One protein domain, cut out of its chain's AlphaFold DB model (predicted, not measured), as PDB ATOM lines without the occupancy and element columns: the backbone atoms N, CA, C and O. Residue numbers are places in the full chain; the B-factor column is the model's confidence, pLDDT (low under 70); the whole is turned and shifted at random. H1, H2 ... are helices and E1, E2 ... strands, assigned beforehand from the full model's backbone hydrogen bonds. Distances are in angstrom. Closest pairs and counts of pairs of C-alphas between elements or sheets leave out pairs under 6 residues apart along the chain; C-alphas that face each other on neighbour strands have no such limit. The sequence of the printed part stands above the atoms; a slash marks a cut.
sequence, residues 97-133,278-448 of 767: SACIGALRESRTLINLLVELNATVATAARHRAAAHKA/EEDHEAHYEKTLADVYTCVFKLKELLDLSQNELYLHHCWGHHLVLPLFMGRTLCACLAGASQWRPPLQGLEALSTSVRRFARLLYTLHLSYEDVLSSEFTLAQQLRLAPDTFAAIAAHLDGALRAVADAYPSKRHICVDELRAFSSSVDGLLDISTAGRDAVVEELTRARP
ATOM      1  N   SER A  97      25.137  50.712  -6.012       80.06
ATOM      2  CA  SER A  97      24.333  51.196  -7.106       80.06
ATOM      3  C   SER A  97      24.098  50.020  -8.036       80.06
ATOM      4  O   SER A  97      25.052  49.402  -8.522       80.06
ATOM      5  N   ALA A  98      22.831  49.690  -8.220       86.81
ATOM      6  CA  ALA A  98      22.358  48.708  -9.161       86.81
ATOM      7  C   ALA A  98      22.868  49.039 -10.559       86.81
ATOM      8  O   ALA A  98      23.327  48.136 -11.244       86.81
ATOM      9  N   CYS A  99      22.938  50.318 -10.942       83.00
ATOM     10  CA  CYS A  99      23.525  50.700 -12.223       83.00
ATOM     11  C   CYS A  99      25.045  50.456 -12.279       83.00
ATOM     12  O   CYS A  99      25.518  49.908 -13.272       83.00
ATOM     13  N   ILE A 100      25.834  50.741 -11.232       82.88
ATOM     14  CA  ILE A 100      27.257  50.319 -11.207       82.88
ATOM     15  C   ILE A 100      27.365  48.792 -11.281       82.88
ATOM     16  O   ILE A 100      28.256  48.258 -11.946       82.88
ATOM     17  N   GLY A 101      26.470  48.089 -10.588       87.94
ATOM     18  CA  GLY A 101      26.337  46.641 -10.667       87.94
ATOM     19  C   GLY A 101      26.097  46.183 -12.101       87.94
ATOM     20  O   GLY A 101      26.845  45.343 -12.586       87.94
ATOM     21  N   ALA A 102      25.117  46.772 -12.784       88.69
ATOM     22  CA  ALA A 102      24.745  46.467 -14.158       88.69
ATOM     23  C   ALA A 102      25.922  46.702 -15.110       88.69
ATOM     24  O   ALA A 102      26.226  45.844 -15.928       88.69
ATOM     25  N   LEU A 103      26.658  47.807 -14.951       83.00
ATOM     26  CA  LEU A 103      27.846  48.093 -15.763       83.00
ATOM     27  C   LEU A 103      28.997  47.105 -15.528       83.00
ATOM     28  O   LEU A 103      29.744  46.768 -16.446       83.00
ATOM     29  N   ARG A 104      29.176  46.638 -14.290       87.31
ATOM     30  CA  ARG A 104      30.174  45.602 -13.987       87.31
ATOM     31  C   ARG A 104      29.747  44.252 -14.540       87.31
ATOM     32  O   ARG A 104      30.584  43.542 -15.084       87.31
ATOM     33  N   GLU A 105      28.470  43.916 -14.411       91.12
ATOM     34  CA  GLU A 105      27.931  42.653 -14.898       91.12
ATOM     35  C   GLU A 105      27.923  42.602 -16.426       91.12
ATOM     36  O   GLU A 105      28.307  41.581 -16.982       91.12
ATOM     37  N   SER A 106      27.604  43.704 -17.112       85.12
ATOM     38  CA  SER A 106      27.692  43.791 -18.574       85.12
ATOM     39  C   SER A 106      29.130  43.615 -19.065       85.12
ATOM     40  O   SER A 106      29.367  42.901 -20.034       85.12
ATOM     41  N   ARG A 107      30.122  44.170 -18.356       83.94
ATOM     42  CA  ARG A 107      31.537  43.918 -18.659       83.94
ATOM     43  C   ARG A 107      31.920  42.449 -18.459       83.94
ATOM     44  O   ARG A 107      32.636  41.898 -19.289       83.94
ATOM     45  N   THR A 108      31.468  41.818 -17.374       89.50
ATOM     46  CA  THR A 108      31.698  40.383 -17.130       89.50
ATOM     47  C   THR A 108      31.066  39.536 -18.228       89.50
ATOM     48  O   THR A 108      31.743  38.696 -18.810       89.50
ATOM     49  N   LEU A 109      29.809  39.820 -18.563       89.06
ATOM     50  CA  LEU A 109      29.047  39.165 -19.620       89.06
ATOM     51  C   LEU A 109      29.780  39.207 -20.967       89.06
ATOM     52  O   LEU A 109      29.820  38.221 -21.696       89.06
ATOM     53  N   ILE A 110      30.401  40.337 -21.283       82.44
ATOM     54  CA  ILE A 110      31.131  40.520 -22.536       82.44
ATOM     55  C   ILE A 110      32.454  39.762 -22.539       82.44
ATOM     56  O   ILE A 110      32.785  39.133 -23.539       82.44
ATOM     57  N   ASN A 111      33.181  39.749 -21.422       84.81
ATOM     58  CA  ASN A 111      34.372  38.906 -21.306       84.81
ATOM     59  C   ASN A 111      34.018  37.423 -21.488       84.81
ATOM     60  O   ASN A 111      34.740  36.719 -22.188       84.81
ATOM     61  N   LEU A 112      32.889  36.979 -20.922       89.56
ATOM     62  CA  LEU A 112      32.387  35.616 -21.102       89.56
ATOM     63  C   LEU A 112      32.002  35.337 -22.560       89.56
ATOM     64  O   LEU A 112      32.298  34.263 -23.063       89.56
ATOM     65  N   LEU A 113      31.406  36.298 -23.276       85.56
ATOM     66  CA  LEU A 113      31.149  36.158 -24.714       85.56
ATOM     67  C   LEU A 113      32.435  36.063 -25.545       85.56
ATOM     68  O   LEU A 113      32.486  35.304 -26.512       85.56
ATOM     69  N   VAL A 114      33.466  36.838 -25.201       82.50
ATOM     70  CA  VAL A 114      34.770  36.773 -25.878       82.50
ATOM     71  C   VAL A 114      35.437  35.424 -25.618       82.50
ATOM     72  O   VAL A 114      35.968  34.822 -26.552       82.50
ATOM     73  N   GLU A 115      35.371  34.926 -24.383       88.25
ATOM     74  CA  GLU A 115      35.838  33.588 -24.006       88.25
ATOM     75  C   GLU A 115      35.067  32.502 -24.767       88.25
ATOM     76  O   GLU A 115      35.687  31.641 -25.387       88.25
ATOM     77  N   LEU A 116      33.738  32.609 -24.840       87.69
ATOM     78  CA  LEU A 116      32.869  31.705 -25.597       87.69
ATOM     79  C   LEU A 116      33.203  31.697 -27.097       87.69
ATOM     80  O   LEU A 116      33.248  30.649 -27.733       87.69
ATOM     81  N   ASN A 117      33.474  32.860 -27.690       83.50
ATOM     82  CA  ASN A 117      33.880  32.936 -29.092       83.50
ATOM     83  C   ASN A 117      35.279  32.329 -29.311       83.50
ATOM     84  O   ASN A 117      35.523  31.653 -30.312       83.50
ATOM     85  N   ALA A 118      36.203  32.538 -28.370       83.12
ATOM     86  CA  ALA A 118      37.538  31.956 -28.435       83.12
ATOM     87  C   ALA A 118      37.494  30.423 -28.349       83.12
ATOM     88  O   ALA A 118      38.182  29.771 -29.136       83.12
ATOM     89  N   THR A 119      36.664  29.854 -27.466       86.75
ATOM     90  CA  THR A 119      36.505  28.398 -27.319       86.75
ATOM     91  C   THR A 119      35.906  27.764 -28.574       86.75
ATOM     92  O   THR A 119      36.453  26.778 -29.078       86.75
ATOM     93  N   VAL A 120      34.874  28.379 -29.165       83.38
ATOM     94  CA  VAL A 120      34.295  27.939 -30.450       83.38
ATOM     95  C   VAL A 120      35.334  28.001 -31.571       83.38
ATOM     96  O   VAL A 120      35.484  27.049 -32.338       83.38
ATOM     97  N   ALA A 121      36.112  29.085 -31.650       80.62
ATOM     98  CA  ALA A 121      37.151  29.233 -32.665       80.62
ATOM     99  C   ALA A 121      38.281  28.201 -32.508       80.62
ATOM    100  O   ALA A 121      38.792  27.692 -33.511       80.62
ATOM    101  N   THR A 122      38.687  27.876 -31.277       85.00
ATOM    102  CA  THR A 122      39.675  26.818 -31.026       85.00
ATOM    103  C   THR A 122      39.125  25.447 -31.394       85.00
ATOM    104  O   THR A 122      39.800  24.727 -32.129       85.00
ATOM    105  N   ALA A 123      37.890  25.123 -30.999       83.12
ATOM    106  CA  ALA A 123      37.244  23.856 -31.340       83.12
ATOM    107  C   ALA A 123      37.146  23.672 -32.864       83.12
ATOM    108  O   ALA A 123      37.551  22.641 -33.403       83.12
ATOM    109  N   ALA A 124      36.737  24.718 -33.589       78.94
ATOM    110  CA  ALA A 124      36.683  24.704 -35.048       78.94
ATOM    111  C   ALA A 124      38.062  24.451 -35.694       78.94
ATOM    112  O   ALA A 124      38.161  23.710 -36.674       78.94
ATOM    113  N   ARG A 125      39.144  25.031 -35.152       82.75
ATOM    114  CA  ARG A 125      40.516  24.808 -35.652       82.75
ATOM    115  C   ARG A 125      41.015  23.395 -35.374       82.75
ATOM    116  O   ARG A 125      41.626  22.805 -36.264       82.75
ATOM    117  N   HIS A 126      40.763  22.862 -34.178       84.75
ATOM    118  CA  HIS A 126      41.140  21.494 -33.819       84.75
ATOM    119  C   HIS A 126      40.436  20.480 -34.722       84.75
ATOM    120  O   HIS A 126      41.103  19.641 -35.329       84.75
ATOM    121  N   ARG A 127      39.128  20.642 -34.947       78.00
ATOM    122  CA  ARG A 127      38.356  19.789 -35.864       78.00
ATOM    123  C   ARG A 127      38.828  19.910 -37.316       78.00
ATOM    124  O   ARG A 127      39.022  18.901 -37.990       78.00
ATOM    125  N   ALA A 128      39.111  21.121 -37.800       79.38
ATOM    126  CA  ALA A 128      39.671  21.315 -39.142       79.38
ATOM    127  C   ALA A 128      41.050  20.644 -39.310       79.38
ATOM    128  O   ALA A 128      41.348  20.081 -40.368       79.38
ATOM    129  N   ALA A 129      41.888  20.674 -38.270       84.38
ATOM    130  CA  ALA A 129      43.169  19.976 -38.255       84.38
ATOM    131  C   ALA A 129      42.989  18.448 -38.230       84.38
ATOM    132  O   ALA A 129      43.665  17.762 -39.000       84.38
ATOM    133  N   ALA A 130      42.044  17.932 -37.438       83.88
ATOM    134  CA  ALA A 130      41.699  16.511 -37.386       83.88
ATOM    135  C   ALA A 130      41.195  15.997 -38.746       83.88
ATOM    136  O   ALA A 130      41.687  14.986 -39.247       83.88
ATOM    137  N   HIS A 131      40.319  16.745 -39.429       79.19
ATOM    138  CA  HIS A 131      39.885  16.417 -40.792       79.19
ATOM    139  C   HIS A 131      41.039  16.429 -41.799       79.19
ATOM    140  O   HIS A 131      41.114  15.556 -42.665       79.19
ATOM    141  N   LYS A 132      41.968  17.388 -41.693       85.12
ATOM    142  CA  LYS A 132      43.151  17.442 -42.563       85.12
ATOM    143  C   LYS A 132      44.105  16.270 -42.310       85.12
ATOM    144  O   LYS A 132      44.702  15.773 -43.263       85.12
ATOM    145  N   ALA A 133      44.232  15.826 -41.061       85.31
ATOM    146  CA  ALA A 133      45.015  14.650 -40.690       85.31
ATOM    147  C   ALA A 133      44.360  13.350 -41.192       85.31
ATOM    148  O   ALA A 133      45.042  12.510 -41.780       85.31
ATOM    149  N   GLU A 278      38.169  16.487 -26.178       84.31
ATOM    150  CA  GLU A 278      36.917  16.972 -26.768       84.31
ATOM    151  C   GLU A 278      35.808  17.120 -25.714       84.31
ATOM    152  O   GLU A 278      35.172  18.173 -25.653       84.31
ATOM    153  N   GLU A 279      35.675  16.146 -24.809       89.00
ATOM    154  CA  GLU A 279      34.720  16.199 -23.690       89.00
ATOM    155  C   GLU A 279      35.028  17.369 -22.733       89.00
ATOM    156  O   GLU A 279      34.130  18.103 -22.314       89.00
ATOM    157  N   ASP A 280      36.311  17.625 -22.448       90.50
ATOM    158  CA  ASP A 280      36.735  18.776 -21.639       90.50
ATOM    159  C   ASP A 280      36.399  20.123 -22.315       90.50
ATOM    160  O   ASP A 280      36.046  21.099 -21.639       90.50
ATOM    161  N   HIS A 281      36.496  20.198 -23.647       88.25
ATOM    162  CA  HIS A 281      36.139  21.394 -24.410       88.25
ATOM    163  C   HIS A 281      34.631  21.648 -24.417       88.25
ATOM    164  O   HIS A 281      34.219  22.797 -24.230       88.25
ATOM    165  N   GLU A 282      33.824  20.603 -24.587       89.06
ATOM    166  CA  GLU A 282      32.362  20.678 -24.533       89.06
ATOM    167  C   GLU A 282      31.889  21.109 -23.137       89.06
ATOM    168  O   GLU A 282      31.171  22.103 -22.998       89.06
ATOM    169  N   ALA A 283      32.402  20.479 -22.076       92.56
ATOM    170  CA  ALA A 283      32.068  20.845 -20.700       92.56
ATOM    171  C   ALA A 283      32.460  22.297 -20.362       92.56
ATOM    172  O   ALA A 283      31.736  23.015 -19.659       92.56
ATOM    173  N   HIS A 284      33.610  22.768 -20.859       93.19
ATOM    174  CA  HIS A 284      34.024  24.160 -20.685       93.19
ATOM    175  C   HIS A 284      33.112  25.132 -21.445       93.19
ATOM    176  O   HIS A 284      32.793  26.212 -20.930       93.19
ATOM    177  N   TYR A 285      32.665  24.745 -22.636       92.31
ATOM    178  CA  TYR A 285      31.749  25.522 -23.454       92.31
ATOM    179  C   TYR A 285      30.367  25.662 -22.798       92.31
ATOM    180  O   TYR A 285      29.901  26.789 -22.596       92.31
ATOM    181  N   GLU A 286      29.761  24.554 -22.362       93.81
ATOM    182  CA  GLU A 286      28.472  24.547 -21.657       93.81
ATOM    183  C   GLU A 286      28.507  25.398 -20.386       93.81
ATOM    184  O   GLU A 286      27.602  26.199 -20.125       93.81
ATOM    185  N   LYS A 287      29.588  25.279 -19.609       95.69
ATOM    186  CA  LYS A 287      29.790  26.085 -18.406       95.69
ATOM    187  C   LYS A 287      29.850  27.578 -18.729       95.69
ATOM    188  O   LYS A 287      29.174  28.371 -18.077       95.69
ATOM    189  N   THR A 288      30.635  27.959 -19.737       94.38
ATOM    190  CA  THR A 288      30.786  29.366 -20.138       94.38
ATOM    191  C   THR A 288      29.450  29.932 -20.615       94.38
ATOM    192  O   THR A 288      29.081  31.048 -20.253       94.38
ATOM    193  N   LEU A 289      28.675  29.147 -21.365       94.06
ATOM    194  CA  LEU A 289      27.338  29.530 -21.802       94.06
ATOM    195  C   LEU A 289      26.370  29.713 -20.617       94.06
ATOM    196  O   LEU A 289      25.645  30.708 -20.565       94.06
ATOM    197  N   ALA A 290      26.372  28.802 -19.642       95.62
ATOM    198  CA  ALA A 290      25.555  28.924 -18.431       95.62
ATOM    199  C   ALA A 290      25.914  30.180 -17.613       95.62
ATOM    200  O   ALA A 290      25.025  30.877 -17.105       95.62
ATOM    201  N   ASP A 291      27.204  30.513 -17.537       96.00
ATOM    202  CA  ASP A 291      27.691  31.735 -16.896       96.00
ATOM    203  C   ASP A 291      27.210  32.990 -17.653       96.00
ATOM    204  O   ASP A 291      26.733  33.937 -17.021       96.00
ATOM    205  N   VAL A 292      27.221  32.981 -18.996       94.56
ATOM    206  CA  VAL A 292      26.651  34.058 -19.834       94.56
ATOM    207  C   VAL A 292      25.175  34.279 -19.496       94.56
ATOM    208  O   VAL A 292      24.781  35.409 -19.201       94.56
ATOM    209  N   TYR A 293      24.351  33.229 -19.467       95.00
ATOM    210  CA  TYR A 293      22.924  33.361 -19.136       95.00
ATOM    211  C   TYR A 293      22.685  33.866 -17.715       95.00
ATOM    212  O   TYR A 293      21.820  34.722 -17.502       95.00
ATOM    213  N   THR A 294      23.468  33.382 -16.752       96.25
ATOM    214  CA  THR A 294      23.399  33.838 -15.360       96.25
ATOM    215  C   THR A 294      23.719  35.330 -15.262       96.25
ATOM    216  O   THR A 294      22.995  36.080 -14.599       96.25
ATOM    217  N   CYS A 295      24.749  35.793 -15.977       94.44
ATOM    218  CA  CYS A 295      25.089  37.210 -16.063       94.44
ATOM    219  C   CYS A 295      23.995  38.037 -16.754       94.44
ATOM    220  O   CYS A 295      23.690  39.124 -16.271       94.44
ATOM    221  N   VAL A 296      23.361  37.545 -17.828       94.12
ATOM    222  CA  VAL A 296      22.226  38.237 -18.482       94.12
ATOM    223  C   VAL A 296      21.045  38.392 -17.521       94.12
ATOM    224  O   VAL A 296      20.475  39.477 -17.424       94.12
ATOM    225  N   PHE A 297      20.688  37.340 -16.781       94.75
ATOM    226  CA  PHE A 297      19.598  37.397 -15.800       94.75
ATOM    227  C   PHE A 297      19.883  38.403 -14.688       94.75
ATOM    228  O   PHE A 297      19.044  39.245 -14.368       94.75
ATOM    229  N   LYS A 298      21.096  38.356 -14.138       94.38
ATOM    230  CA  LYS A 298      21.533  39.285 -13.098       94.38
ATOM    231  C   LYS A 298      21.628  40.719 -13.611       94.38
ATOM    232  O   LYS A 298      21.295  41.650 -12.884       94.38
ATOM    233  N   LEU A 299      22.041  40.910 -14.864       92.50
ATOM    234  CA  LEU A 299      22.025  42.212 -15.523       92.50
ATOM    235  C   LEU A 299      20.595  42.753 -15.622       92.50
ATOM    236  O   LEU A 299      20.388  43.905 -15.260       92.50
ATOM    237  N   LYS A 300      19.613  41.936 -16.024       94.19
ATOM    238  CA  LYS A 300      18.193  42.330 -16.080       94.19
ATOM    239  C   LYS A 300      17.658  42.741 -14.700       94.19
ATOM    240  O   LYS A 300      17.094  43.821 -14.576       94.19
ATOM    241  N   GLU A 301      17.940  41.960 -13.653       93.25
ATOM    242  CA  GLU A 301      17.569  42.310 -12.267       93.25
ATOM    243  C   GLU A 301      18.189  43.651 -11.831       93.25
ATOM    244  O   GLU A 301      17.530  44.498 -11.228       93.25
ATOM    245  N   LEU A 302      19.464  43.875 -12.159       92.12
ATOM    246  CA  LEU A 302      20.161  45.120 -11.838       92.12
ATOM    247  C   LEU A 302      19.641  46.308 -12.656       92.12
ATOM    248  O   LEU A 302      19.604  47.421 -12.130       92.12
ATOM    249  N   LEU A 303      19.225  46.091 -13.905       90.94
ATOM    250  CA  LEU A 303      18.608  47.119 -14.740       90.94
ATOM    251  C   LEU A 303      17.249  47.536 -14.178       90.94
ATOM    252  O   LEU A 303      17.038  48.734 -13.987       90.94
ATOM    253  N   ASP A 304      16.400  46.581 -13.794       90.38
ATOM    254  CA  ASP A 304      15.110  46.847 -13.146       90.38
ATOM    255  C   ASP A 304      15.287  47.629 -11.835       90.38
ATOM    256  O   ASP A 304      14.597  48.618 -11.579       90.38
ATOM    257  N   LEU A 305      16.277  47.250 -11.020       88.25
ATOM    258  CA  LEU A 305      16.617  47.981  -9.798       88.25
ATOM    259  C   LEU A 305      17.164  49.384 -10.092       88.25
ATOM    260  O   LEU A 305      16.861  50.324  -9.357       88.25
ATOM    261  N   SER A 306      17.929  49.548 -11.174       88.12
ATOM    262  CA  SER A 306      18.511  50.837 -11.554       88.12
ATOM    263  C   SER A 306      17.494  51.860 -12.059       88.12
ATOM    264  O   SER A 306      17.775  53.057 -12.016       88.12
ATOM    265  N   GLN A 307      16.291  51.430 -12.457       85.81
ATOM    266  CA  GLN A 307      15.180  52.346 -12.754       85.81
ATOM    267  C   GLN A 307      14.800  53.196 -11.532       85.81
ATOM    268  O   GLN A 307      14.293  54.309 -11.676       85.81
ATOM    269  N   ASN A 308      15.090  52.683 -10.334       84.25
ATOM    270  CA  ASN A 308      14.858  53.353  -9.063       84.25
ATOM    271  C   ASN A 308      16.107  54.087  -8.552       84.25
ATOM    272  O   ASN A 308      16.169  54.417  -7.373       84.25
ATOM    273  N   GLU A 309      17.113  54.345  -9.388       84.19
ATOM    274  CA  GLU A 309      18.313  55.086  -8.995       84.19
ATOM    275  C   GLU A 309      18.398  56.425  -9.726       84.19
ATOM    276  O   GLU A 309      18.270  56.506 -10.948       84.19
ATOM    277  N   LEU A 310      18.643  57.495  -8.967       81.25
ATOM    278  CA  LEU A 310      18.924  58.819  -9.507       81.25
ATOM    279  C   LEU A 310      20.374  59.193  -9.240       81.25
ATOM    280  O   LEU A 310      20.836  59.169  -8.096       81.25
ATOM    281  N   TYR A 311      21.071  59.602 -10.291       76.50
ATOM    282  CA  TYR A 311      22.424  60.115 -10.181       76.50
ATOM    283  C   TYR A 311      22.404  61.624 -10.006       76.50
ATOM    284  O   TYR A 311      22.130  62.376 -10.944       76.50
ATOM    285  N   LEU A 312      22.734  62.071  -8.797       76.25
ATOM    286  CA  LEU A 312      23.021  63.472  -8.547       76.25
ATOM    287  C   LEU A 312      24.524  63.702  -8.648       76.25
ATOM    288  O   LEU A 312      25.330  63.110  -7.924       76.25
ATOM    289  N   HIS A 313      24.898  64.600  -9.553       68.75
ATOM    290  CA  HIS A 313      26.243  65.143  -9.571       68.75
ATOM    291  C   HIS A 313      26.375  66.081  -8.371       68.75
ATOM    292  O   HIS A 313      25.713  67.117  -8.314       68.75
ATOM    293  N   HIS A 314      27.194  65.718  -7.385       67.88
ATOM    294  CA  HIS A 314      27.452  66.615  -6.269       67.88
ATOM    295  C   HIS A 314      28.393  67.743  -6.714       67.88
ATOM    296  O   HIS A 314      29.194  67.588  -7.642       67.88
ATOM    297  N   CYS A 315      28.325  68.881  -6.026       62.31
ATOM    298  CA  CYS A 315      29.175  70.048  -6.267       62.31
ATOM    299  C   CYS A 315      30.667  69.801  -5.958       62.31
ATOM    300  O   CYS A 315      31.508  70.578  -6.397       62.31
ATOM    301  N   TRP A 316      31.015  68.699  -5.286       76.69
ATOM    302  CA  TRP A 316      32.402  68.296  -5.002       76.69
ATOM    303  C   TRP A 316      32.960  67.204  -5.926       76.69
ATOM    304  O   TRP A 316      33.952  66.564  -5.596       76.69
ATOM    305  N   GLY A 317      32.328  66.949  -7.075       72.12
ATOM    306  CA  GLY A 317      32.825  65.964  -8.049       72.12
ATOM    307  C   GLY A 317      32.615  64.499  -7.647       72.12
ATOM    308  O   GLY A 317      33.032  63.597  -8.368       72.12
ATOM    309  N   HIS A 318      31.943  64.245  -6.524       73.31
ATOM    310  CA  HIS A 318      31.462  62.917  -6.161       73.31
ATOM    311  C   HIS A 318      30.044  62.701  -6.696       73.31
ATOM    312  O   HIS A 318      29.220  63.615  -6.718       73.31
ATOM    313  N   HIS A 319      29.748  61.476  -7.113       72.62
ATOM    314  CA  HIS A 319      28.416  61.103  -7.572       72.62
ATOM    315  C   HIS A 319      27.651  60.494  -6.406       72.62
ATOM    316  O   HIS A 319      28.096  59.507  -5.816       72.62
ATOM    317  N   LEU A 320      26.517  61.099  -6.063       74.50
ATOM    318  CA  LEU A 320      25.586  60.564  -5.079       74.50
ATOM    319  C   LEU A 320      24.491  59.813  -5.828       74.50
ATOM    320  O   LEU A 320      23.824  60.372  -6.700       74.50
ATOM    321  N   VAL A 321      24.326  58.539  -5.485       77.00
ATOM    322  CA  VAL A 321      23.231  57.711  -5.989       77.00
ATOM    323  C   VAL A 321      22.121  57.782  -4.962       77.00
ATOM    324  O   VAL A 321      22.280  57.271  -3.853       77.00
ATOM    325  N   LEU A 322      21.022  58.449  -5.301       76.44
ATOM    326  CA  LEU A 322      19.844  58.443  -4.449       76.44
ATOM    327  C   LEU A 322      18.900  57.333  -4.901       76.44
ATOM    328  O   LEU A 322      18.436  57.368  -6.045       76.44
ATOM    329  N   PRO A 323      18.580  56.368  -4.022       73.75
ATOM    330  CA  PRO A 323      17.500  55.442  -4.288       73.75
ATOM    331  C   PRO A 323      16.180  56.214  -4.256       73.75
ATOM    332  O   PRO A 323      15.858  56.932  -3.304       73.75
ATOM    333  N   LEU A 324      15.410  56.062  -5.320       69.38
ATOM    334  CA  LEU A 324      14.112  56.672  -5.541       69.38
ATOM    335  C   LEU A 324      13.045  55.901  -4.758       69.38
ATOM    336  O   LEU A 324      12.183  55.244  -5.324       69.38
ATOM    337  N   PHE A 325      13.106  55.976  -3.428       67.38
ATOM    338  CA  PHE A 325      11.970  55.594  -2.579       67.38
ATOM    339  C   PHE A 325      10.857  56.646  -2.621       67.38
ATOM    340  O   PHE A 325       9.694  56.350  -2.362       67.38
ATOM    341  N   MET A 326      11.216  57.887  -2.946       61.72
ATOM    342  CA  MET A 326      10.278  58.988  -3.112       61.72
ATOM    343  C   MET A 326       9.668  58.876  -4.507       61.72
ATOM    344  O   MET A 326      10.417  58.836  -5.475       61.72
ATOM    345  N   GLY A 327       8.340  58.767  -4.601       69.56
ATOM    346  CA  GLY A 327       7.624  58.416  -5.833       69.56
ATOM    347  C   GLY A 327       8.031  59.209  -7.083       69.56
ATOM    348  O   GLY A 327       8.604  60.297  -7.002       69.56
ATOM    349  N   ARG A 328       7.679  58.671  -8.263       73.69
ATOM    350  CA  ARG A 328       8.058  59.188  -9.598       73.69
ATOM    351  C   ARG A 328       7.909  60.708  -9.762       73.69
ATOM    352  O   ARG A 328       8.684  61.306 -10.500       73.69
ATOM    353  N   THR A 329       6.953  61.331  -9.074       78.50
ATOM    354  CA  THR A 329       6.714  62.784  -9.061       78.50
ATOM    355  C   THR A 329       7.846  63.575  -8.406       78.50
ATOM    356  O   THR A 329       8.339  64.533  -8.997       78.50
ATOM    357  N   LEU A 330       8.326  63.157  -7.231       72.75
ATOM    358  CA  LEU A 330       9.465  63.789  -6.551       72.75
ATOM    359  C   LEU A 330      10.743  63.610  -7.374       72.75
ATOM    360  O   LEU A 330      11.533  64.545  -7.509       72.75
ATOM    361  N   CYS A 331      10.898  62.439  -8.002       68.81
ATOM    362  CA  CYS A 331      11.968  62.206  -8.964       68.81
ATOM    363  C   CYS A 331      11.857  63.125 -10.169       68.81
ATOM    364  O   CYS A 331      12.880  63.615 -10.600       68.81
ATOM    365  N   ALA A 332      10.666  63.349 -10.732       73.81
ATOM    366  CA  ALA A 332      10.481  64.226 -11.886       73.81
ATOM    367  C   ALA A 332      10.838  65.681 -11.544       73.81
ATOM    368  O   ALA A 332      11.554  66.331 -12.305       73.81
ATOM    369  N   CYS A 333      10.438  66.153 -10.359       75.75
ATOM    370  CA  CYS A 333      10.806  67.477  -9.857       75.75
ATOM    371  C   CYS A 333      12.324  67.616  -9.653       75.75
ATOM    372  O   CYS A 333      12.911  68.617 -10.058       75.75
ATOM    373  N   LEU A 334      12.976  66.599  -9.078       70.69
ATOM    374  CA  LEU A 334      14.438  66.568  -8.931       70.69
ATOM    375  C   LEU A 334      15.155  66.309 -10.266       70.69
ATOM    376  O   LEU A 334      16.279  66.766 -10.456       70.69
ATOM    377  N   ALA A 335      14.506  65.631 -11.214       65.25
ATOM    378  CA  ALA A 335      15.043  65.287 -12.528       65.25
ATOM    379  C   ALA A 335      15.090  66.463 -13.491       65.25
ATOM    380  O   ALA A 335      15.959  66.477 -14.359       65.25
ATOM    381  N   GLY A 336      14.275  67.497 -13.268       66.94
ATOM    382  CA  GLY A 336      14.502  68.804 -13.888       66.94
ATOM    383  C   GLY A 336      15.912  69.353 -13.611       66.94
ATOM    384  O   GLY A 336      16.454  70.086 -14.435       66.94
ATOM    385  N   ALA A 337      16.539  68.945 -12.497       57.69
ATOM    386  CA  ALA A 337      17.921  69.272 -12.146       57.69
ATOM    387  C   ALA A 337      18.915  68.105 -12.348       57.69
ATOM    388  O   ALA A 337      20.108  68.345 -12.544       57.69
ATOM    389  N   SER A 338      18.464  66.845 -12.311       52.84
ATOM    390  CA  SER A 338      19.341  65.674 -12.421       52.84
ATOM    391  C   SER A 338      19.465  65.179 -13.864       52.84
ATOM    392  O   SER A 338      18.578  64.524 -14.407       52.84
ATOM    393  N   GLN A 339      20.611  65.452 -14.477       60.16
ATOM    394  CA  GLN A 339      20.872  65.180 -15.892       60.16
ATOM    395  C   GLN A 339      21.239  63.724 -16.218       60.16
ATOM    396  O   GLN A 339      21.577  63.447 -17.363       60.16
ATOM    397  N   TRP A 340      21.195  62.794 -15.258       65.62
ATOM    398  CA  TRP A 340      21.641  61.422 -15.499       65.62
ATOM    399  C   TRP A 340      20.624  60.360 -15.128       65.62
ATOM    400  O   TRP A 340      20.405  60.051 -13.957       65.62
ATOM    401  N   ARG A 341      20.086  59.731 -16.174       71.81
ATOM    402  CA  ARG A 341      19.566  58.368 -16.129       71.81
ATOM    403  C   ARG A 341      20.452  57.500 -17.022       71.81
ATOM    404  O   ARG A 341      20.810  57.957 -18.111       71.81
ATOM    405  N   PRO A 342      20.826  56.284 -16.595       73.25
ATOM    406  CA  PRO A 342      21.473  55.346 -17.503       73.25
ATOM    407  C   PRO A 342      20.564  55.103 -18.722       73.25
ATOM    408  O   PRO A 342      19.338  55.145 -18.578       73.25
ATOM    409  N   PRO A 343      21.118  54.865 -19.925       81.81
ATOM    410  CA  PRO A 343      20.335  54.536 -21.111       81.81
ATOM    411  C   PRO A 343      19.804  53.103 -20.983       81.81
ATOM    412  O   PRO A 343      20.318  52.181 -21.614       81.81
ATOM    413  N   LEU A 344      18.792  52.925 -20.132       85.12
ATOM    414  CA  LEU A 344      18.192  51.637 -19.778       85.12
ATOM    415  C   LEU A 344      17.810  50.848 -21.027       85.12
ATOM    416  O   LEU A 344      18.266  49.727 -21.184       85.12
ATOM    417  N   GLN A 345      17.119  51.491 -21.972       86.88
ATOM    418  CA  GLN A 345      16.739  50.879 -23.248       86.88
ATOM    419  C   GLN A 345      17.946  50.362 -24.043       86.88
ATOM    420  O   GLN A 345      17.881  49.296 -24.644       86.88
ATOM    421  N   GLY A 346      19.066  51.092 -24.034       85.00
ATOM    422  CA  GLY A 346      20.286  50.666 -24.722       85.00
ATOM    423  C   GLY A 346      20.959  49.474 -24.040       85.00
ATOM    424  O   GLY A 346      21.475  48.591 -24.720       85.00
ATOM    425  N   LEU A 347      20.938  49.424 -22.705       85.75
ATOM    426  CA  LEU A 347      21.481  48.303 -21.931       85.75
ATOM    427  C   LEU A 347      20.573  47.065 -21.977       85.75
ATOM    428  O   LEU A 347      21.075  45.943 -22.013       85.75
ATOM    429  N   GLU A 348      19.255  47.256 -22.020       90.44
ATOM    430  CA  GLU A 348      18.275  46.194 -22.255       90.44
ATOM    431  C   GLU A 348      18.463  45.606 -23.654       90.44
ATOM    432  O   GLU A 348      18.673  44.397 -23.771       90.44
ATOM    433  N   ALA A 349      18.524  46.453 -24.689       87.88
ATOM    434  CA  ALA A 349      18.828  46.032 -26.055       87.88
ATOM    435  C   ALA A 349      20.153  45.257 -26.110       87.88
ATOM    436  O   ALA A 349      20.178  44.127 -26.592       87.88
ATOM    437  N   LEU A 350      21.221  45.781 -25.494       86.00
ATOM    438  CA  LEU A 350      22.504  45.085 -25.371       86.00
ATOM    439  C   LEU A 350      22.344  43.689 -24.750       86.00
ATOM    440  O   LEU A 350      22.877  42.720 -25.285       86.00
ATOM    441  N   SER A 351      21.601  43.563 -23.646       90.31
ATOM    442  CA  SER A 351      21.378  42.270 -22.986       90.31
ATOM    443  C   SER A 351      20.634  41.274 -23.888       90.31
ATOM    444  O   SER A 351      20.995  40.094 -23.929       90.31
ATOM    445  N   THR A 352      19.657  41.749 -24.669       91.19
ATOM    446  CA  THR A 352      18.920  40.920 -25.633       91.19
ATOM    447  C   THR A 352      19.796  40.503 -26.813       91.19
ATOM    448  O   THR A 352      19.819  39.321 -27.155       91.19
ATOM    449  N   SER A 353      20.593  41.416 -27.381       88.56
ATOM    450  CA  SER A 353      21.542  41.114 -28.459       88.56
ATOM    451  C   SER A 353      22.597  40.109 -28.000       88.56
ATOM    452  O   SER A 353      22.888  39.155 -28.714       88.56
ATOM    453  N   VAL A 354      23.120  40.255 -26.779       87.56
ATOM    454  CA  VAL A 354      24.059  39.292 -26.186       87.56
ATOM    455  C   VAL A 354      23.416  37.916 -26.022       87.56
ATOM    456  O   VAL A 354      24.033  36.918 -26.392       87.56
ATOM    457  N   ARG A 355      22.176  37.838 -25.519       92.00
ATOM    458  CA  ARG A 355      21.448  36.564 -25.404       92.00
ATOM    459  C   ARG A 355      21.285  35.895 -26.771       92.00
ATOM    460  O   ARG A 355      21.581  34.709 -26.903       92.00
ATOM    461  N   ARG A 356      20.848  36.645 -27.787       90.00
ATOM    462  CA  ARG A 356      20.689  36.137 -29.160       90.00
ATOM    463  C   ARG A 356      22.020  35.669 -29.747       90.00
ATOM    464  O   ARG A 356      22.085  34.599 -30.340       90.00
ATOM    465  N   PHE A 357      23.092  36.425 -29.524       85.81
ATOM    466  CA  PHE A 357      24.431  36.068 -29.981       85.81
ATOM    467  C   PHE A 357      24.967  34.803 -29.293       85.81
ATOM    468  O   PHE A 357      25.516  33.930 -29.958       85.81
ATOM    469  N   ALA A 358      24.747  34.652 -27.983       89.00
ATOM    470  CA  ALA A 358      25.100  33.442 -27.246       89.00
ATOM    471  C   ALA A 358      24.327  32.213 -27.754       89.00
ATOM    472  O   ALA A 358      24.931  31.160 -27.960       89.00
ATOM    473  N   ARG A 359      23.020  32.353 -28.027       88.94
ATOM    474  CA  ARG A 359      22.206  31.306 -28.679       88.94
ATOM    475  C   ARG A 359      22.762  30.938 -30.048       88.94
ATOM    476  O   ARG A 359      22.901  29.758 -30.339       88.94
ATOM    477  N   LEU A 360      23.127  31.926 -30.862       84.38
ATOM    478  CA  LEU A 360      23.715  31.685 -32.176       84.38
ATOM    479  C   LEU A 360      25.040  30.918 -32.063       84.38
ATOM    480  O   LEU A 360      25.221  29.920 -32.758       84.38
ATOM    481  N   LEU A 361      25.931  31.310 -31.148       83.62
ATOM    482  CA  LEU A 361      27.170  30.570 -30.884       83.62
ATOM    483  C   LEU A 361      26.892  29.133 -30.426       83.62
ATOM    484  O   LEU A 361      27.599  28.228 -30.860       83.62
ATOM    485  N   TYR A 362      25.855  28.920 -29.610       87.19
ATOM    486  CA  TYR A 362      25.427  27.590 -29.161       87.19
ATOM    487  C   TYR A 362      24.928  26.730 -30.311       87.19
ATOM    488  O   TYR A 362      25.394  25.609 -30.500       87.19
ATOM    489  N   THR A 363      24.049  27.281 -31.146       83.31
ATOM    490  CA  THR A 363      23.571  26.576 -32.336       83.31
ATOM    491  C   THR A 363      24.704  26.272 -33.306       83.31
ATOM    492  O   THR A 363      24.714  25.191 -33.882       83.31
ATOM    493  N   LEU A 364      25.689  27.167 -33.457       77.38
ATOM    494  CA  LEU A 364      26.892  26.890 -34.239       77.38
ATOM    495  C   LEU A 364      27.686  25.745 -33.611       77.38
ATOM    496  O   LEU A 364      28.039  24.814 -34.316       77.38
ATOM    497  N   HIS A 365      27.917  25.752 -32.300       82.50
ATOM    498  CA  HIS A 365      28.652  24.674 -31.640       82.50
ATOM    499  C   HIS A 365      27.988  23.297 -31.824       82.50
ATOM    500  O   HIS A 365      28.677  22.355 -32.212       82.50
ATOM    501  N   LEU A 366      26.661  23.207 -31.648       80.94
ATOM    502  CA  LEU A 366      25.894  21.970 -31.850       80.94
ATOM    503  C   LEU A 366      25.844  21.538 -33.324       80.94
ATOM    504  O   LEU A 366      26.141  20.398 -33.663       80.94
ATOM    505  N   SER A 367      25.496  22.457 -34.232       69.94
ATOM    506  CA  SER A 367      25.383  22.143 -35.668       69.94
ATOM    507  C   SER A 367      26.725  21.795 -36.316       69.94
ATOM    508  O   SER A 367      26.753  21.144 -37.364       69.94
ATOM    509  N   TYR A 368      27.840  22.180 -35.685       64.12
ATOM    510  CA  TYR A 368      29.170  21.765 -36.110       64.12
ATOM    511  C   TYR A 368      29.361  20.237 -36.058       64.12
ATOM    512  O   TYR A 368      30.184  19.728 -36.819       64.12
ATOM    513  N   GLU A 369      28.629  19.505 -35.214       60.94
ATOM    514  CA  GLU A 369      28.759  18.042 -35.115       60.94
ATOM    515  C   GLU A 369      27.966  17.295 -36.191       60.94
ATOM    516  O   GLU A 369      28.516  16.414 -36.852       60.94
ATOM    517  N   ASP A 370      26.721  17.697 -36.450       57.16
ATOM    518  CA  ASP A 370      25.828  16.921 -37.321       57.16
ATOM    519  C   ASP A 370      25.910  17.297 -38.809       57.16
ATOM    520  O   ASP A 370      25.667  16.466 -39.690       57.16
ATOM    521  N   VAL A 371      26.255  18.547 -39.134       47.44
ATOM    522  CA  VAL A 371      25.986  19.100 -40.476       47.44
ATOM    523  C   VAL A 371      27.263  19.272 -41.326       47.44
ATOM    524  O   VAL A 371      27.220  19.342 -42.560       47.44
ATOM    525  N   LEU A 372      28.450  19.258 -40.712       45.22
ATOM    526  CA  LEU A 372      29.696  19.661 -41.383       45.22
ATOM    527  C   LEU A 372      30.367  18.637 -42.294       45.22
ATOM    528  O   LEU A 372      31.325  18.989 -42.984       45.22
ATOM    529  N   SER A 373      29.846  17.421 -42.414       53.59
ATOM    530  CA  SER A 373      30.314  16.549 -43.498       53.59
ATOM    531  C   SER A 373      29.816  17.010 -44.880       53.59
ATOM    532  O   SER A 373      30.431  16.650 -45.885       53.59
ATOM    533  N   SER A 374      28.762  17.843 -44.961       49.41
ATOM    534  CA  SER A 374      28.215  18.313 -46.249       49.41
ATOM    535  C   SER A 374      27.833  19.801 -46.324       49.41
ATOM    536  O   SER A 374      27.952  20.383 -47.401       49.41
ATOM    537  N   GLU A 375      27.481  20.465 -45.216       50.28
ATOM    538  CA  GLU A 375      27.143  21.902 -45.219       50.28
ATOM    539  C   GLU A 375      28.285  22.818 -44.760       50.28
ATOM    540  O   GLU A 375      28.134  24.035 -44.808       50.28
ATOM    541  N   PHE A 376      29.471  22.307 -44.401       47.41
ATOM    542  CA  PHE A 376      30.630  23.177 -44.117       47.41
ATOM    543  C   PHE A 376      31.006  24.030 -45.331       47.41
ATOM    544  O   PHE A 376      31.348  25.201 -45.196       47.41
ATOM    545  N   THR A 377      30.852  23.478 -46.536       52.28
ATOM    546  CA  THR A 377      30.945  24.238 -47.785       52.28
ATOM    547  C   THR A 377      29.861  25.302 -47.903       52.28
ATOM    548  O   THR A 377      30.126  26.342 -48.494       52.28
ATOM    549  N   LEU A 378      28.683  25.087 -47.318       46.91
ATOM    550  CA  LEU A 378      27.560  26.022 -47.340       46.91
ATOM    551  C   LEU A 378      27.731  27.126 -46.285       46.91
ATOM    552  O   LEU A 378      27.521  28.287 -46.599       46.91
ATOM    553  N   ALA A 379      28.263  26.824 -45.098       48.66
ATOM    554  CA  ALA A 379      28.721  27.818 -44.120       48.66
ATOM    555  C   ALA A 379      29.899  28.659 -44.655       48.66
ATOM    556  O   ALA A 379      29.954  29.875 -44.465       48.66
ATOM    557  N   GLN A 380      30.808  28.034 -45.410       53.38
ATOM    558  CA  GLN A 380      31.878  28.721 -46.136       53.38
ATOM    559  C   GLN A 380      31.333  29.540 -47.330       53.38
ATOM    560  O   GLN A 380      31.892  30.588 -47.662       53.38
ATOM    561  N   GLN A 381      30.217  29.119 -47.945       48.78
ATOM    562  CA  GLN A 381      29.484  29.854 -48.991       48.78
ATOM    563  C   GLN A 381      28.569  30.956 -48.448       48.78
ATOM    564  O   GLN A 381      28.370  31.948 -49.148       48.78
ATOM    565  N   LEU A 382      28.078  30.842 -47.212       53.12
ATOM    566  CA  LEU A 382      27.336  31.889 -46.508       53.12
ATOM    567  C   LEU A 382      28.216  33.115 -46.251       53.12
ATOM    568  O   LEU A 382      27.698  34.154 -45.858       53.12
ATOM    569  N   ARG A 383      29.528  33.025 -46.540       55.97
ATOM    570  CA  ARG A 383      30.477  34.148 -46.533       55.97
ATOM    571  C   ARG A 383      30.322  34.985 -45.271       55.97
ATOM    572  O   ARG A 383      30.354  36.213 -45.334       55.97
ATOM    573  N   LEU A 384      30.183  34.322 -44.125       61.62
ATOM    574  CA  LEU A 384      30.446  34.964 -42.849       61.62
ATOM    575  C   LEU A 384      31.904  35.400 -42.912       61.62
ATOM    576  O   LEU A 384      32.818  34.589 -42.745       61.62
ATOM    577  N   ALA A 385      32.118  36.656 -43.309       65.31
ATOM    578  CA  ALA A 385      33.451  37.196 -43.430       65.31
ATOM    579  C   ALA A 385      34.086  37.022 -42.048       65.31
ATOM    580  O   ALA A 385      33.448  37.372 -41.060       65.31
ATOM    581  N   PRO A 386      35.301  36.470 -41.934       63.97
ATOM    582  CA  PRO A 386      35.954  36.308 -40.631       63.97
ATOM    583  C   PRO A 386      36.035  37.641 -39.862       63.97
ATOM    584  O   PRO A 386      36.083  37.666 -38.634       63.97
ATOM    585  N   ASP A 387      35.961  38.746 -40.603       76.56
ATOM    586  CA  ASP A 387      35.920  40.109 -40.107       76.56
ATOM    587  C   ASP A 387      34.599  40.478 -39.402       76.56
ATOM    588  O   ASP A 387      34.614  41.401 -38.596       76.56
ATOM    589  N   THR A 388      33.469  39.785 -39.626       78.81
ATOM    590  CA  THR A 388      32.187  40.119 -38.966       78.81
ATOM    591  C   THR A 388      32.253  39.885 -37.466       78.81
ATOM    592  O   THR A 388      31.880  40.764 -36.697       78.81
ATOM    593  N   PHE A 389      32.786  38.747 -37.022       73.12
ATOM    594  CA  PHE A 389      32.956  38.467 -35.595       73.12
ATOM    595  C   PHE A 389      33.974  39.407 -34.946       73.12
ATOM    596  O   PHE A 389      33.764  39.859 -33.821       73.12
ATOM    597  N   ALA A 390      35.050  39.751 -35.663       77.25
ATOM    598  CA  ALA A 390      36.017  40.742 -35.201       77.25
ATOM    599  C   ALA A 390      35.388  42.143 -35.089       77.25
ATOM    600  O   ALA A 390      35.634  42.845 -34.110       77.25
ATOM    601  N   ALA A 391      34.535  42.527 -36.042       84.69
ATOM    602  CA  ALA A 391      33.798  43.787 -36.026       84.69
ATOM    603  C   ALA A 391      32.763  43.831 -34.893       84.69
ATOM    604  O   ALA A 391      32.708  44.816 -34.167       84.69
ATOM    605  N   ILE A 392      32.002  42.752 -34.675       82.75
ATOM    606  CA  ILE A 392      31.052  42.635 -33.557       82.75
ATOM    607  C   ILE A 392      31.790  42.773 -32.224       82.75
ATOM    608  O   ILE A 392      31.362  43.548 -31.370       82.75
ATOM    609  N   ALA A 393      32.921  42.082 -32.058       76.88
ATOM    610  CA  ALA A 393      33.750  42.212 -30.864       76.88
ATOM    611  C   ALA A 393      34.282  43.646 -30.692       76.88
ATOM    612  O   ALA A 393      34.231  44.183 -29.587       76.88
ATOM    613  N   ALA A 394      34.732  44.295 -31.771       85.06
ATOM    614  CA  ALA A 394      35.209  45.677 -31.736       85.06
ATOM    615  C   ALA A 394      34.097  46.680 -31.378       85.06
ATOM    616  O   ALA A 394      34.330  47.562 -30.552       85.06
ATOM    617  N   HIS A 395      32.893  46.531 -31.942       88.81
ATOM    618  CA  HIS A 395      31.729  47.366 -31.620       88.81
ATOM    619  C   HIS A 395      31.252  47.145 -30.183       88.81
ATOM    620  O   HIS A 395      30.881  48.097 -29.504       88.81
ATOM    621  N   LEU A 396      31.311  45.911 -29.682       81.31
ATOM    622  CA  LEU A 396      30.990  45.589 -28.291       81.31
ATOM    623  C   LEU A 396      31.955  46.270 -27.314       81.31
ATOM    624  O   LEU A 396      31.543  46.895 -26.334       81.31
ATOM    625  N   ASP A 397      33.246  46.194 -27.620       80.69
ATOM    626  CA  ASP A 397      34.310  46.874 -26.892       80.69
ATOM    627  C   ASP A 397      34.156  48.404 -26.952       80.69
ATOM    628  O   ASP A 397      34.348  49.092 -25.945       80.69
ATOM    629  N   GLY A 398      33.801  48.943 -28.123       86.38
ATOM    630  CA  GLY A 398      33.487  50.356 -28.338       86.38
ATOM    631  C   GLY A 398      32.306  50.811 -27.487       86.38
ATOM    632  O   GLY A 398      32.424  51.787 -26.746       86.38
ATOM    633  N   ALA A 399      31.215  50.042 -27.491       84.31
ATOM    634  CA  ALA A 399      30.021  50.289 -26.688       84.31
ATOM    635  C   ALA A 399      30.341  50.289 -25.191       84.31
ATOM    636  O   ALA A 399      29.941  51.201 -24.464       84.31
ATOM    637  N   LEU A 400      31.125  49.318 -24.721       78.50
ATOM    638  CA  LEU A 400      31.554  49.263 -23.329       78.50
ATOM    639  C   LEU A 400      32.433  50.435 -22.928       78.50
ATOM    640  O   LEU A 400      32.228  50.995 -21.852       78.50
ATOM    641  N   ARG A 401      33.416  50.803 -23.756       83.94
ATOM    642  CA  ARG A 401      34.263  51.970 -23.485       83.94
ATOM    643  C   ARG A 401      33.432  53.242 -23.493       83.94
ATOM    644  O   ARG A 401      33.586  54.043 -22.586       83.94
ATOM    645  N   ALA A 402      32.496  53.395 -24.426       85.62
ATOM    646  CA  ALA A 402      31.593  54.540 -24.461       85.62
ATOM    647  C   ALA A 402      30.749  54.644 -23.183       85.62
ATOM    648  O   ALA A 402      30.609  55.733 -22.629       85.62
ATOM    649  N   VAL A 403      30.233  53.521 -22.679       78.75
ATOM    650  CA  VAL A 403      29.465  53.474 -21.429       78.75
ATOM    651  C   VAL A 403      30.358  53.726 -20.208       78.75
ATOM    652  O   VAL A 403      29.993  54.514 -19.337       78.75
ATOM    653  N   ALA A 404      31.537  53.106 -20.153       80.50
ATOM    654  CA  ALA A 404      32.489  53.247 -19.053       80.50
ATOM    655  C   ALA A 404      33.135  54.637 -18.996       80.50
ATOM    656  O   ALA A 404      33.388  55.134 -17.908       80.50
ATOM    657  N   ASP A 405      33.378  55.272 -20.141       82.69
ATOM    658  CA  ASP A 405      33.912  56.630 -20.226       82.69
ATOM    659  C   ASP A 405      32.829  57.672 -19.979       82.69
ATOM    660  O   ASP A 405      33.127  58.782 -19.535       82.69
ATOM    661  N   ALA A 406      31.580  57.364 -20.335       78.62
ATOM    662  CA  ALA A 406      30.470  58.251 -20.043       78.62
ATOM    663  C   ALA A 406      30.134  58.248 -18.555       78.62
ATOM    664  O   ALA A 406      29.790  59.291 -18.002       78.62
ATOM    665  N   TYR A 407      30.279  57.098 -17.905       69.94
ATOM    666  CA  TYR A 407      29.957  56.936 -16.505       69.94
ATOM    667  C   TYR A 407      31.181  57.146 -15.591       69.94
ATOM    668  O   TYR A 407      32.220  56.530 -15.795       69.94
ATOM    669  N   PRO A 408      31.081  57.917 -14.498       66.00
ATOM    670  CA  PRO A 408      29.924  58.697 -14.055       66.00
ATOM    671  C   PRO A 408      29.935  60.166 -14.536       66.00
ATOM    672  O   PRO A 408      29.045  60.934 -14.179       66.00
ATOM    673  N   SER A 409      30.959  60.583 -15.285       67.75
ATOM    674  CA  SER A 409      31.365  61.990 -15.400       67.75
ATOM    675  C   SER A 409      30.871  62.744 -16.637       67.75
ATOM    676  O   SER A 409      30.762  63.972 -16.583       67.75
ATOM    677  N   LYS A 410      30.589  62.080 -17.767       73.19
ATOM    678  CA  LYS A 410      30.075  62.781 -18.966       73.19
ATOM    679  C   LYS A 410      28.594  63.087 -18.778       73.19
ATOM    680  O   LYS A 410      28.028  62.662 -17.794       73.19
ATOM    681  N   ARG A 411      27.948  63.863 -19.659       64.94
ATOM    682  CA  ARG A 411      26.488  64.146 -19.605       64.94
ATOM    683  C   ARG A 411      25.634  63.214 -20.462       64.94
ATOM    684  O   ARG A 411      24.439  63.089 -20.239       64.94
ATOM    685  N   HIS A 412      26.264  62.568 -21.434       69.81
ATOM    686  CA  HIS A 412      25.600  61.724 -22.411       69.81
ATOM    687  C   HIS A 412      26.467  60.499 -22.669       69.81
ATOM    688  O   HIS A 412      27.688  60.615 -22.804       69.81
ATOM    689  N   ILE A 413      25.828  59.334 -22.730       72.44
ATOM    690  CA  ILE A 413      26.452  58.126 -23.262       72.44
ATOM    691  C   ILE A 413      26.377  58.221 -24.781       72.44
ATOM    692  O   ILE A 413      25.324  58.557 -25.321       72.44
ATOM    693  N   CYS A 414      27.483  57.945 -25.471       81.94
ATOM    694  CA  CYS A 414      27.454  57.807 -26.922       81.94
ATOM    695  C   CYS A 414      26.640  56.551 -27.265       81.94
ATOM    696  O   CYS A 414      27.115  55.431 -27.086       81.94
ATOM    697  N   VAL A 415      25.386  56.738 -27.681       84.06
ATOM    698  CA  VAL A 415      24.465  55.637 -28.023       84.06
ATOM    699  C   VAL A 415      24.855  54.985 -29.352       84.06
ATOM    700  O   VAL A 415      24.470  53.848 -29.610       84.06
ATOM    701  N   ASP A 416      25.655  55.668 -30.171       89.56
ATOM    702  CA  ASP A 416      26.025  55.207 -31.507       89.56
ATOM    703  C   ASP A 416      26.800  53.888 -31.470       89.56
ATOM    704  O   ASP A 416      26.508  53.000 -32.261       89.56
ATOM    705  N   GLU A 417      27.698  53.700 -30.499       89.00
ATOM    706  CA  GLU A 417      28.468  52.457 -30.341       89.00
ATOM    707  C   GLU A 417      27.587  51.282 -29.881       89.00
ATOM    708  O   GLU A 417      27.688  50.168 -30.393       89.00
ATOM    709  N   LEU A 418      26.659  51.537 -28.948       84.31
ATOM    710  CA  LEU A 418      25.662  50.550 -28.509       84.31
ATOM    711  C   LEU A 418      24.754  50.131 -29.672       84.31
ATOM    712  O   LEU A 418      24.483  48.945 -29.862       84.31
ATOM    713  N   ARG A 419      24.309  51.105 -30.472       88.62
ATOM    714  CA  ARG A 419      23.487  50.866 -31.659       88.62
ATOM    715  C   ARG A 419      24.281  50.146 -32.752       88.62
ATOM    716  O   ARG A 419      23.739  49.237 -33.372       88.62
ATOM    717  N   ALA A 420      25.550  50.493 -32.958       90.50
ATOM    718  CA  ALA A 420      26.439  49.820 -33.900       90.50
ATOM    719  C   ALA A 420      26.617  48.344 -33.528       90.50
ATOM    720  O   ALA A 420      26.461  47.477 -34.390       90.50
ATOM    721  N   PHE A 421      26.833  48.041 -32.245       89.12
ATOM    722  CA  PHE A 421      26.869  46.663 -31.764       89.12
ATOM    723  C   PHE A 421      25.543  45.931 -32.010       89.12
ATOM    724  O   PHE A 421      25.558  44.883 -32.654       89.12
ATOM    725  N   SER A 422      24.407  46.496 -31.575       89.81
ATOM    726  CA  SER A 422      23.083  45.881 -31.786       89.81
ATOM    727  C   SER A 422      22.839  45.593 -33.264       89.81
ATOM    728  O   SER A 422      22.586  44.453 -33.626       89.81
ATOM    729  N   SER A 423      23.030  46.592 -34.131       91.12
ATOM    730  CA  SER A 423      22.829  46.447 -35.577       91.12
ATOM    731  C   SER A 423      23.766  45.423 -36.223       91.12
ATOM    732  O   SER A 423      23.383  44.771 -37.188       91.12
ATOM    733  N   SER A 424      24.978  45.237 -35.688       90.81
ATOM    734  CA  SER A 424      25.909  44.215 -36.181       90.81
ATOM    735  C   SER A 424      25.461  42.808 -35.792       90.81
ATOM    736  O   SER A 424      25.614  41.878 -36.581       90.81
ATOM    737  N   VAL A 425      24.904  42.649 -34.589       87.88
ATOM    738  CA  VAL A 425      24.308  41.383 -34.146       87.88
ATOM    739  C   VAL A 425      23.031  41.094 -34.929       87.88
ATOM    740  O   VAL A 425      22.872  39.979 -35.414       87.88
ATOM    741  N   ASP A 426      22.158  42.084 -35.111       88.25
ATOM    742  CA  ASP A 426      20.931  41.933 -35.896       88.25
ATOM    743  C   ASP A 426      21.263  41.588 -37.356       88.25
ATOM    744  O   ASP A 426      20.742  40.615 -37.885       88.25
ATOM    745  N   GLY A 427      22.252  42.253 -37.963       88.12
ATOM    746  CA  GLY A 427      22.738  41.898 -39.298       88.12
ATOM    747  C   GLY A 427      23.317  40.479 -39.383       88.12
ATOM    748  O   GLY A 427      23.151  39.805 -40.397       88.12
ATOM    749  N   LEU A 428      23.966  39.985 -38.322       85.38
ATOM    750  CA  LEU A 428      24.433  38.596 -38.254       85.38
ATOM    751  C   LEU A 428      23.260  37.606 -38.205       85.38
ATOM    752  O   LEU A 428      23.301  36.564 -38.863       85.38
ATOM    753  N   LEU A 429      22.219  37.930 -37.438       85.00
ATOM    754  CA  LEU A 429      21.001  37.129 -37.334       85.00
ATOM    755  C   LEU A 429      20.205  37.150 -38.643       85.00
ATOM    756  O   LEU A 429      19.714  36.107 -39.066       85.00
ATOM    757  N   ASP A 430      20.148  38.285 -39.333       86.81
ATOM    758  CA  ASP A 430      19.517  38.416 -40.649       86.81
ATOM    759  C   ASP A 430      20.244  37.570 -41.702       86.81
ATOM    760  O   ASP A 430      19.614  36.876 -42.497       86.81
ATOM    761  N   ILE A 431      21.583  37.543 -41.680       81.69
ATOM    762  CA  ILE A 431      22.368  36.654 -42.553       81.69
ATOM    763  C   ILE A 431      22.095  35.185 -42.208       81.69
ATOM    764  O   ILE A 431      21.952  34.355 -43.107       81.69
ATOM    765  N   SER A 432      22.010  34.852 -40.918       78.38
ATOM    766  CA  SER A 432      21.721  33.489 -40.461       78.38
ATOM    767  C   SER A 432      20.321  33.026 -40.882       78.38
ATOM    768  O   SER A 432      20.172  31.919 -41.404       78.38
ATOM    769  N   THR A 433      19.308  33.877 -40.725       81.38
ATOM    770  CA  THR A 433      17.919  33.586 -41.108       81.38
ATOM    771  C   THR A 433      17.751  33.525 -42.622       81.38
ATOM    772  O   THR A 433      17.208  32.543 -43.121       81.38
ATOM    773  N   ALA A 434      18.313  34.479 -43.373       80.38
ATOM    774  CA  ALA A 434      18.317  34.444 -44.835       80.38
ATOM    775  C   ALA A 434      19.049  33.206 -45.377       80.38
ATOM    776  O   ALA A 434      18.605  32.589 -46.346       80.38
ATOM    777  N   GLY A 435      20.149  32.809 -44.730       73.62
ATOM    778  CA  GLY A 435      20.860  31.574 -45.036       73.62
ATOM    779  C   GLY A 435      20.000  30.337 -44.801       73.62
ATOM    780  O   GLY A 435      19.914  29.473 -45.673       73.62
ATOM    781  N   ARG A 436      19.301  30.280 -43.663       72.25
ATOM    782  CA  ARG A 436      18.355  29.203 -43.354       72.25
ATOM    783  C   ARG A 436      17.244  29.122 -44.395       72.25
ATOM    784  O   ARG A 436      16.946  28.032 -44.875       72.25
ATOM    785  N   ASP A 437      16.657  30.250 -44.774       75.62
ATOM    786  CA  ASP A 437      15.566  30.291 -45.746       75.62
ATOM    787  C   ASP A 437      16.038  29.881 -47.145       75.62
ATOM    788  O   ASP A 437      15.338  29.134 -47.828       75.62
ATOM    789  N   ALA A 438      17.254  30.268 -47.543       73.31
ATOM    790  CA  ALA A 438      17.870  29.816 -48.789       73.31
ATOM    791  C   ALA A 438      18.113  28.298 -48.795       73.31
ATOM    792  O   ALA A 438      17.790  27.633 -49.779       73.31
ATOM    793  N   VAL A 439      18.611  27.730 -47.689       66.44
ATOM    794  CA  VAL A 439      18.787  26.274 -47.534       66.44
ATOM    795  C   VAL A 439      17.440  25.557 -47.564       66.44
ATOM    796  O   VAL A 439      17.294  24.536 -48.234       66.44
ATOM    797  N   VAL A 440      16.414  26.092 -46.899       70.62
ATOM    798  CA  VAL A 440      15.051  25.541 -46.950       70.62
ATOM    799  C   VAL A 440      14.487  25.622 -48.369       70.62
ATOM    800  O   VAL A 440      13.857  24.666 -48.836       70.62
ATOM    801  N   GLU A 441      14.724  26.713 -49.095       78.12
ATOM    802  CA  GLU A 441      14.306  26.855 -50.488       78.12
ATOM    803  C   GLU A 441      15.044  25.863 -51.402       78.12
ATOM    804  O   GLU A 441      14.432  25.207 -52.249       78.12
ATOM    805  N   GLU A 442      16.345  25.669 -51.205       71.00
ATOM    806  CA  GLU A 442      17.133  24.700 -51.963       71.00
ATOM    807  C   GLU A 442      16.707  23.263 -51.651       71.00
ATOM    808  O   GLU A 442      16.458  22.488 -52.572       71.00
ATOM    809  N   LEU A 443      16.484  22.922 -50.381       66.06
ATOM    810  CA  LEU A 443      15.941  21.627 -49.967       66.06
ATOM    811  C   LEU A 443      14.529  21.393 -50.512       66.06
ATOM    812  O   LEU A 443      14.184  20.265 -50.872       66.06
ATOM    813  N   THR A 444      13.690  22.426 -50.592       76.38
ATOM    814  CA  THR A 444      12.342  22.304 -51.171       76.38
ATOM    815  C   THR A 444      12.363  22.209 -52.696       76.38
ATOM    816  O   THR A 444      11.514  21.506 -53.248       76.38
ATOM    817  N   ARG A 445      13.336  22.826 -53.379       80.62
ATOM    818  CA  ARG A 445      13.578  22.646 -54.824       80.62
ATOM    819  C   ARG A 445      14.189  21.281 -55.146       80.62
ATOM    820  O   ARG A 445      13.785  20.658 -56.126       80.62
ATOM    821  N   ALA A 446      15.146  20.828 -54.339       70.31
ATOM    822  CA  ALA A 446      15.858  19.565 -54.511       70.31
ATOM    823  C   ALA A 446      14.991  18.361 -54.144       70.31
ATOM    824  O   ALA A 446      15.157  17.287 -54.724       70.31
ATOM    825  N   ARG A 447      14.029  18.525 -53.224       75.00
ATOM    826  CA  ARG A 447      12.996  17.515 -53.005       75.00
ATOM    827  C   ARG A 447      12.199  17.374 -54.300       75.00
ATOM    828  O   ARG A 447      11.474  18.305 -54.659       75.00
ATOM    829  N   PRO A 448      12.279  16.223 -55.000       69.50
ATOM    830  CA  PRO A 448      11.413  15.994 -56.139       69.50
ATOM    831  C   PRO A 448       9.992  16.149 -55.616       69.50
ATOM    832  O   PRO A 448       9.599  15.425 -54.696       69.50
TER     833      PRO A 448
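AT A GLANCE: This is residues 97 to 133 and 278 to 448 of the 767 residues of an uncharacterized protein of Monoraphidium neglectum (UniProt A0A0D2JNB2). Five long helices, H1, H2, H4, H6 and H7, form an elongated up-and-down bundle, each running against the one before it; at one end a small head holds the hairpin E1 and E2 and the short helix H3. Short H5 is near H7 toward the other end, where residues 440 to 448 stick out. The printed part has 208 residues, mostly helix, in the order H1 H2 E1 E2 H3 H4 H5 H6 H7, with an antiparallel sheet, E1 - E2. It is loose, with a radius of gyration of the C-alphas of 21.2 A and spans of 70 by 38 by 26 A.

IN THESE COORDINATES: Find C-alpha 98 at (22.358, 48.708, -9.161); from there H1 runs 51.6 A to residue 133. Past the cut, H2, residues 278 to 306, covers 41.4 A. Next come E1, 309 to 313, E2, 319 to 323, and H3, 328 to 335. H4, 344 to 370, spans 39.6 A; H5, 376 to 381, and H6, 386 to 406, follow. H7, 415 to 446, runs 45.6 A to C-alpha 446 at (15.858, 19.565, -54.511).

HOW THE PARTS SIT: Start at the hubs, H1 and H4, which touch at a shallow tilt of 19 degrees, closest C-alphas Val 120 and His 365, 6.6 A. H2 touches H1 at Ala 98 and Leu 302, closest C-alphas 5.0 A apart. The helical hairpin H6 and H7 touches at Ala 399 and Glu 417, closest C-alphas 4.5 A. Between E1 and E2, N 310 and O 322 are 2.9 A apart. Every O i to N i+4 pair is within hydrogen-bond range in H1, H2, H3, H5 and H7; H4 has 21 of 23, H6 16 of 17.

THE WHOLE: The farthest C-alphas, Trp 316 and Pro 448, are 76.1 A apart. Residues 134 to 277 are not printed; C-alphas 133 and 278 are 16.3 A apart. Of the links printed whole, none is long. Look for pLDDT under 70 in 42 residues, among them 367 to 386.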